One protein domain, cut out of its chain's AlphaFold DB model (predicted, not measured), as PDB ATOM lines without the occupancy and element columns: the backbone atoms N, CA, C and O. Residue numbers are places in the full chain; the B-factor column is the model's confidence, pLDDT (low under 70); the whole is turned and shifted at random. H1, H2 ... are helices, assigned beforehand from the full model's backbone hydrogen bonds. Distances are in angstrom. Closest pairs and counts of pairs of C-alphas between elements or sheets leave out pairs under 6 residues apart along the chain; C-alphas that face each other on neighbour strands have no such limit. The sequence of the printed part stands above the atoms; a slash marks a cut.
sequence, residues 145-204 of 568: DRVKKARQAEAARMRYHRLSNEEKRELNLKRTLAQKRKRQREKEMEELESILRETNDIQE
ATOM      1  N   ASP A 145     108.463 136.446 148.420       77.30
ATOM      2  CA  ASP A 145     109.709 137.133 148.785       77.30
ATOM      3  C   ASP A 145     109.827 138.513 148.109       77.30
ATOM      4  O   ASP A 145     110.262 139.472 148.753       77.30
ATOM      5  N   ARG A 146     109.364 138.665 146.857       83.50
ATOM      6  CA  ARG A 146     109.281 139.971 146.174       83.50
ATOM      7  C   ARG A 146     108.290 140.911 146.855       83.50
ATOM      8  O   ARG A 146     108.656 142.051 147.128       83.50
ATOM      9  N   VAL A 147     107.101 140.432 147.216       84.81
ATOM     10  CA  VAL A 147     106.079 141.199 147.948       84.81
ATOM     11  C   VAL A 147     106.584 141.608 149.330       84.81
ATOM     12  O   VAL A 147     106.432 142.760 149.726       84.81
ATOM     13  N   LYS A 148     107.258 140.711 150.064       87.48
ATOM     14  CA  LYS A 148     107.902 141.068 151.341       87.48
ATOM     15  C   LYS A 148     108.966 142.146 151.163       87.48
ATOM     16  O   LYS A 148     108.979 143.105 151.931       87.48
ATOM     17  N   LYS A 149     109.835 142.012 150.154       88.72
ATOM     18  CA  LYS A 149     110.869 143.008 149.841       88.72
ATOM     19  C   LYS A 149     110.252 144.348 149.430       88.72
ATOM     20  O   LYS A 149     110.752 145.385 149.851       88.72
ATOM     21  N   ALA A 150     109.152 144.334 148.675       88.41
ATOM     22  CA  ALA A 150     108.401 145.528 148.297       88.41
ATOM     23  C   ALA A 150     107.778 146.215 149.521       88.41
ATOM     24  O   ALA A 150     108.024 147.397 149.734       88.41
ATOM     25  N   ARG A 151     107.087 145.466 150.393       84.56
ATOM     26  CA  ARG A 151     106.515 145.992 151.645       84.56
ATOM     27  C   ARG A 151     107.589 146.543 152.584       84.56
ATOM     28  O   ARG A 151     107.390 147.576 153.211       84.56
ATOM     29  N   GLN A 152     108.739 145.874 152.679       89.74
ATOM     30  CA  GLN A 152     109.872 146.363 153.466       89.74
ATOM     31  C   GLN A 152     110.459 147.650 152.870       89.74
ATOM     32  O   GLN A 152     110.769 148.576 153.615       89.74
ATOM     33  N   ALA A 153     110.585 147.731 151.541       90.37
ATOM     34  CA  ALA A 153     111.040 148.937 150.858       90.37
ATOM     35  C   ALA A 153     110.055 150.105 151.037       90.37
ATOM     36  O   ALA A 153     110.485 151.230 151.278       90.37
ATOM     37  N   GLU A 154     108.749 149.850 150.981       82.31
ATOM     38  CA  GLU A 154     107.704 150.846 151.233       82.31
ATOM     39  C   GLU A 154     107.698 151.312 152.696       82.31
ATOM     40  O   GLU A 154     107.718 152.512 152.962       82.31
ATOM     41  N   ALA A 155     107.794 150.390 153.657       87.22
ATOM     42  CA  ALA A 155     107.940 150.731 155.072       87.22
ATOM     43  C   ALA A 155     109.207 151.566 155.337       87.22
ATOM     44  O   ALA A 155     109.175 152.516 156.122       87.22
ATOM     45  N   ALA A 156     110.317 151.258 154.654       88.45
ATOM     46  CA  ALA A 156     111.541 152.050 154.717       88.45
ATOM     47  C   ALA A 156     111.355 153.454 154.115       88.45
ATOM     48  O   ALA A 156     111.840 154.425 154.695       88.45
ATOM     49  N   ARG A 157     110.609 153.589 153.007       86.58
ATOM     50  CA  ARG A 157     110.240 154.895 152.427       86.58
ATOM     51  C   ARG A 157     109.382 155.718 153.387       86.58
ATOM     52  O   ARG A 157     109.681 156.887 153.594       86.58
ATOM     53  N   MET A 158     108.387 155.109 154.034       84.13
ATOM     54  CA  MET A 158     107.555 155.789 155.036       84.13
ATOM     55  C   MET A 158     108.365 156.217 156.264       84.13
ATOM     56  O   MET A 158     108.166 157.318 156.776       84.13
ATOM     57  N   ARG A 159     109.330 155.398 156.706       82.62
ATOM     58  CA  ARG A 159     110.306 155.801 157.732       82.62
ATOM     59  C   ARG A 159     111.137 156.999 157.279       82.62
ATOM     60  O   ARG A 159     111.264 157.947 158.040       82.62
ATOM     61  N   TYR A 160     111.654 156.984 156.049       84.06
ATOM     62  CA  TYR A 160     112.435 158.100 155.511       84.06
ATOM     63  C   TYR A 160     111.605 159.387 155.381       84.06
ATOM     64  O   TYR A 160     112.115 160.474 155.627       84.06
ATOM     65  N   HIS A 161     110.316 159.278 155.048       86.62
ATOM     66  CA  HIS A 161     109.418 160.430 154.950       86.62
ATOM     67  C   HIS A 161     109.135 161.081 156.314       86.62
ATOM     68  O   HIS A 161     108.975 162.297 156.376       86.62
ATOM     69  N   ARG A 162     109.102 160.291 157.397       86.57
ATOM     70  CA  ARG A 162     108.884 160.772 158.775       86.57
ATOM     71  C   ARG A 162     110.125 161.395 159.427       86.57
ATOM     72  O   ARG A 162     109.969 162.025 160.464       86.57
ATOM     73  N   LEU A 163     111.316 161.233 158.840       84.82
ATOM     74  CA  LEU A 163     112.532 161.904 159.315       84.82
ATOM     75  C   LEU A 163     112.440 163.414 159.060       84.82
ATOM     76  O   LEU A 163     112.054 163.853 157.966       84.82
ATOM     77  N   SER A 164     112.854 164.196 160.052       82.61
ATOM     78  CA  SER A 164     113.067 165.635 159.939       82.61
ATOM     79  C   SER A 164     114.107 165.952 158.857       82.61
ATOM     80  O   SER A 164     114.930 165.114 158.481       82.61
ATOM     81  N   ASN A 165     114.087 167.180 158.334       82.95
ATOM     82  CA  ASN A 165     115.072 167.624 157.344       82.95
ATOM     83  C   ASN A 165     116.508 167.540 157.886       82.95
ATOM     84  O   ASN A 165     117.414 167.203 157.127       82.95
ATOM     85  N   GLU A 166     116.701 167.770 159.186       83.90
ATOM     86  CA  GLU A 166     118.012 167.645 159.831       83.90
ATOM     87  C   GLU A 166     118.474 166.183 159.912       83.90
ATOM     88  O   GLU A 166     119.563 165.846 159.454       83.90
ATOM     89  N   GLU A 167     117.595 165.274 160.337       86.90
ATOM     90  CA  GLU A 167     117.902 163.837 160.383       86.90
ATOM     91  C   GLU A 167     118.171 163.259 158.980       86.90
ATOM     92  O   GLU A 167     119.006 162.370 158.803       86.90
ATOM     93  N   LYS A 168     117.493 163.776 157.943       87.83
ATOM     94  CA  LYS A 168     117.773 163.421 156.542       87.83
ATOM     95  C   LYS A 168     119.166 163.879 156.109       87.83
ATOM     96  O   LYS A 168     119.837 163.125 155.398       87.83
ATOM     97  N   ARG A 169     119.613 165.079 156.503       85.05
ATOM     98  CA  ARG A 169     120.980 165.556 156.219       85.05
ATOM     99  C   ARG A 169     122.011 164.689 156.921       85.05
ATOM    100  O   ARG A 169     122.935 164.221 156.260       85.05
ATOM    101  N   GLU A 170     121.812 164.397 158.202       87.51
ATOM    102  CA  GLU A 170     122.722 163.557 158.978       87.51
ATOM    103  C   GLU A 170     122.807 162.132 158.407       87.51
ATOM    104  O   GLU A 170     123.898 161.583 158.237       87.51
ATOM    105  N   LEU A 171     121.677 161.538 158.009       86.82
ATOM    106  CA  LEU A 171     121.657 160.212 157.391       86.82
ATOM    107  C   LEU A 171     122.381 160.193 156.037       86.82
ATOM    108  O   LEU A 171     123.091 159.229 155.733       86.82
ATOM    109  N   ASN A 172     122.252 161.254 155.234       87.17
ATOM    110  CA  ASN A 172     123.015 161.402 153.993       87.17
ATOM    111  C   ASN A 172     124.509 161.627 154.266       87.17
ATOM    112  O   ASN A 172     125.329 160.972 153.626       87.17
ATOM    113  N   LEU A 173     124.877 162.451 155.250       87.74
ATOM    114  CA  LEU A 173     126.269 162.656 155.662       87.74
ATOM    115  C   LEU A 173     126.901 161.341 156.135       87.74
ATOM    116  O   LEU A 173     127.979 160.965 155.678       87.74
ATOM    117  N   LYS A 174     126.192 160.580 156.975       90.42
ATOM    118  CA  LYS A 174     126.614 159.260 157.457       90.42
ATOM    119  C   LYS A 174     126.751 158.256 156.317       90.42
ATOM    120  O   LYS A 174     127.717 157.494 156.292       90.42
ATOM    121  N   ARG A 175     125.830 158.263 155.348       88.40
ATOM    122  CA  ARG A 175     125.920 157.436 154.134       88.40
ATOM    123  C   ARG A 175     127.150 157.801 153.307       88.40
ATOM    124  O   ARG A 175     127.861 156.895 152.874       88.40
ATOM    125  N   THR A 176     127.420 159.088 153.121       90.20
ATOM    126  CA  THR A 176     128.586 159.580 152.379       90.20
ATOM    127  C   THR A 176     129.888 159.236 153.094       90.20
ATOM    128  O   THR A 176     130.787 158.687 152.464       90.20
ATOM    129  N   LEU A 177     129.987 159.443 154.410       89.45
ATOM    130  CA  LEU A 177     131.151 159.045 155.213       89.45
ATOM    131  C   LEU A 177     131.362 157.528 155.201       89.45
ATOM    132  O   LEU A 177     132.493 157.066 155.061       89.45
ATOM    133  N   ALA A 178     130.289 156.741 155.292       91.06
ATOM    134  CA  ALA A 178     130.364 155.287 155.190       91.06
ATOM    135  C   ALA A 178     130.820 154.836 153.795       91.06
ATOM    136  O   ALA A 178     131.634 153.921 153.694       91.06
ATOM    137  N   GLN A 179     130.350 155.484 152.722       88.66
ATOM    138  CA  GLN A 179     130.831 155.232 151.362       88.66
ATOM    139  C   GLN A 179     132.287 155.672 151.179       88.66
ATOM    140  O   GLN A 179     133.046 154.931 150.563       88.66
ATOM    141  N   LYS A 180     132.707 156.808 151.751       91.79
ATOM    142  CA  LYS A 180     134.101 157.276 151.729       91.79
ATOM    143  C   LYS A 180     135.016 156.300 152.472       91.79
ATOM    144  O   LYS A 180     135.998 155.863 151.894       91.79
ATOM    145  N   ARG A 181     134.641 155.850 153.677       88.29
ATOM    146  CA  ARG A 181     135.351 154.785 154.417       88.29
ATOM    147  C   ARG A 181     135.332 153.441 153.692       88.29
ATOM    148  O   ARG A 181     136.287 152.685 153.790       88.29
ATOM    149  N   LYS A 182     134.248 153.100 152.984       90.52
ATOM    150  CA  LYS A 182     134.183 151.884 152.156       90.52
ATOM    151  C   LYS A 182     135.172 151.970 150.994       90.52
ATOM    152  O   LYS A 182     135.949 151.045 150.840       90.52
ATOM    153  N   ARG A 183     135.180 153.084 150.254       88.95
ATOM    154  CA  ARG A 183     136.127 153.340 149.160       88.95
ATOM    155  C   ARG A 183     137.568 153.406 149.652       88.95
ATOM    156  O   ARG A 183     138.439 152.885 148.984       88.95
ATOM    157  N   GLN A 184     137.807 154.001 150.821       88.54
ATOM    158  CA  GLN A 184     139.127 154.020 151.446       88.54
ATOM    159  C   GLN A 184     139.587 152.604 151.798       88.54
ATOM    160  O   GLN A 184     140.674 152.229 151.398       88.54
ATOM    161  N   ARG A 185     138.742 151.787 152.442       85.85
ATOM    162  CA  ARG A 185     139.067 150.375 152.706       85.85
ATOM    163  C   ARG A 185     139.266 149.563 151.429       85.85
ATOM    164  O   ARG A 185     140.122 148.698 151.410       85.85
ATOM    165  N   GLU A 186     138.473 149.806 150.384       87.28
ATOM    166  CA  GLU A 186     138.658 149.165 149.072       87.28
ATOM    167  C   GLU A 186     139.988 149.593 148.433       87.28
ATOM    168  O   GLU A 186     140.687 148.739 147.907       87.28
ATOM    169  N   LYS A 187     140.378 150.867 148.566       89.14
ATOM    170  CA  LYS A 187     141.663 151.392 148.089       89.14
ATOM    171  C   LYS A 187     142.852 150.846 148.887       89.14
ATOM    172  O   LYS A 187     143.826 150.437 148.283       89.14
ATOM    173  N   GLU A 188     142.764 150.804 150.214       84.15
ATOM    174  CA  GLU A 188     143.786 150.202 151.085       84.15
ATOM    175  C   GLU A 188     143.911 148.693 150.819       84.15
ATOM    176  O   GLU A 188     145.016 148.173 150.761       84.15
ATOM    177  N   MET A 189     142.795 147.985 150.594       81.38
ATOM    178  CA  MET A 189     142.808 146.576 150.172       81.38
ATOM    179  C   MET A 189     143.481 146.386 148.808       81.38
ATOM    180  O   MET A 189     144.268 145.460 148.655       81.38
ATOM    181  N   GLU A 190     143.187 147.246 147.832       82.87
ATOM    182  CA  GLU A 190     143.793 147.204 146.496       82.87
ATOM    183  C   GLU A 190     145.287 147.568 146.529       82.87
ATOM    184  O   GLU A 190     146.085 146.930 145.853       82.87
ATOM    185  N   GLU A 191     145.690 148.532 147.361       84.31
ATOM    186  CA  GLU A 191     147.092 148.898 147.587       84.31
ATOM    187  C   GLU A 191     147.864 147.764 148.272       84.31
ATOM    188  O   GLU A 191     148.954 147.420 147.827       84.31
ATOM    189  N   LEU A 192     147.282 147.107 149.283       79.56
ATOM    190  CA  LEU A 192     147.869 145.914 149.899       79.56
ATOM    191  C   LEU A 192     147.983 144.757 148.900       79.56
ATOM    192  O   LEU A 192     149.017 144.099 148.861       79.56
ATOM    193  N   GLU A 193     146.964 144.516 148.067       78.09
ATOM    194  CA  GLU A 193     147.041 143.526 146.984       78.09
ATOM    195  C   GLU A 193     148.110 143.900 145.945       78.09
ATOM    196  O   GLU A 193     148.822 143.017 145.467       78.09
ATOM    197  N   SER A 194     148.271 145.186 145.622       79.26
ATOM    198  CA  SER A 194     149.310 145.675 144.712       79.26
ATOM    199  C   SER A 194     150.706 145.482 145.296       79.26
ATOM    200  O   SER A 194     151.572 144.960 144.603       79.26
ATOM    201  N   ILE A 195     150.916 145.831 146.569       78.64
ATOM    202  CA  ILE A 195     152.189 145.619 147.265       78.64
ATOM    203  C   ILE A 195     152.498 144.125 147.320       78.64
ATOM    204  O   ILE A 195     153.595 143.738 146.956       78.64
ATOM    205  N   LEU A 196     151.537 143.271 147.689       71.27
ATOM    206  CA  LEU A 196     151.738 141.816 147.743       71.27
ATOM    207  C   LEU A 196     152.086 141.205 146.374       71.27
ATOM    208  O   LEU A 196     152.815 140.214 146.311       71.27
ATOM    209  N   ARG A 197     151.579 141.789 145.280       68.57
ATOM    210  CA  ARG A 197     151.965 141.424 143.907       68.57
ATOM    211  C   ARG A 197     153.352 141.949 143.541       68.57
ATOM    212  O   ARG A 197     154.124 141.221 142.925       68.57
ATOM    213  N   GLU A 198     153.664 143.192 143.898       76.05
ATOM    214  CA  GLU A 198     154.936 143.857 143.589       76.05
ATOM    215  C   GLU A 198     156.107 143.248 144.367       76.05
ATOM    216  O   GLU A 198     157.173 143.012 143.799       76.05
ATOM    217  N   THR A 199     155.898 142.908 145.640       71.36
ATOM    218  CA  THR A 199     156.900 142.260 146.495       71.36
ATOM    219  C   THR A 199     157.119 140.792 146.144       71.36
ATOM    220  O   THR A 199     158.037 140.180 146.685       71.36
ATOM    221  N   ASN A 200     156.306 140.218 145.243       59.58
ATOM    222  CA  ASN A 200     156.315 138.793 144.894       59.58
ATOM    223  C   ASN A 200     156.176 137.862 146.119       59.58
ATOM    224  O   ASN A 200     156.494 136.676 146.044       59.58
ATOM    225  N   ASP A 201     155.707 138.395 147.250       63.08
ATOM    226  CA  ASP A 201     155.629 137.683 148.532       63.08
ATOM    227  C   ASP A 201     154.432 136.711 148.552       63.08
ATOM    228  O   ASP A 201     154.372 135.761 149.330       63.08
ATOM    229  N   ILE A 202     153.493 136.897 147.614       58.62
ATOM    230  CA  ILE A 202     152.478 135.910 147.250       58.62
ATOM    231  C   ILE A 202     152.690 135.541 145.784       58.62
ATOM    232  O   ILE A 202     152.217 136.227 144.878       58.62
ATOM    233  N   GLN A 203     153.363 134.417 145.538       57.07
ATOM    234  CA  GLN A 203     153.277 133.773 144.233       57.07
ATOM    235  C   GLN A 203     151.840 133.270 144.052       57.07
ATOM    236  O   GLN A 203     151.362 132.429 144.819       57.07
ATOM    237  N   GLU A 204     151.127 133.802 143.057       60.77
ATOM    238  CA  GLU A 204     149.859 133.227 142.615       60.77
ATOM    239  C   GLU A 204     150.135 131.815 142.110       60.77
ATOM    240  O   GLU A 204     150.570 131.627 140.977       60.77
TER     241      GLU A 204
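This is residues 145 to 204 of the 568 residues of the protein "GEX Interacting protein" of Caenorhabditis elegans (UniProt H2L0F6). Two helices meet near their ends as an open V: the shorter H1 makes one arm, the much longer H2 the other, and a tight link makes the corner. The space between the arms is empty, and at the far end of H2 the last residues, 199 to 204, form a short tail that turns aside from the helix. The printed part has 60 residues, with two named helices, H1 then H2, and no named strand; its class is all helix. It is extended, with a radius of gyration of the C-alphas of 19.7 A, and flat, spanning 54 by 33 by 7 A.

H1 holds residues 145 to 162 and is 25.7 A long from first to last C-alpha; it begins at C-alpha 145, at (109.709, 137.133, 148.785). H2 holds residues 165 to 198 and is 48.4 A long, from C-alpha 165 at (115.072, 167.624, 157.344) to C-alpha 198 at (154.936, 143.857, 143.589).

H1 and H2 are close but not clearly touching, with 1 pair of C-alphas within 8 A. Their closest C-alphas are those of Tyr 160 and Lys 168, 7.6 A apart. The helices run opposite ways at a steep tilt of 57 degrees, and their centres are 26.2 A apart. Residues 145 to 159, which belong to H1, stand free, as do residues 172 to 192 of H2. In H1 and H2 every O i to N i+4 pair is within hydrogen-bond range.

The two C-alphas farthest apart are those of Arg 162 and Asn 200, at 54.1 A. The printed part has no cut, and the link from H1 to H2, 2 residues, is tight. The mean pLDDT of the printed part is 82.8; residue 197 and residues 200 to 204 are under 70.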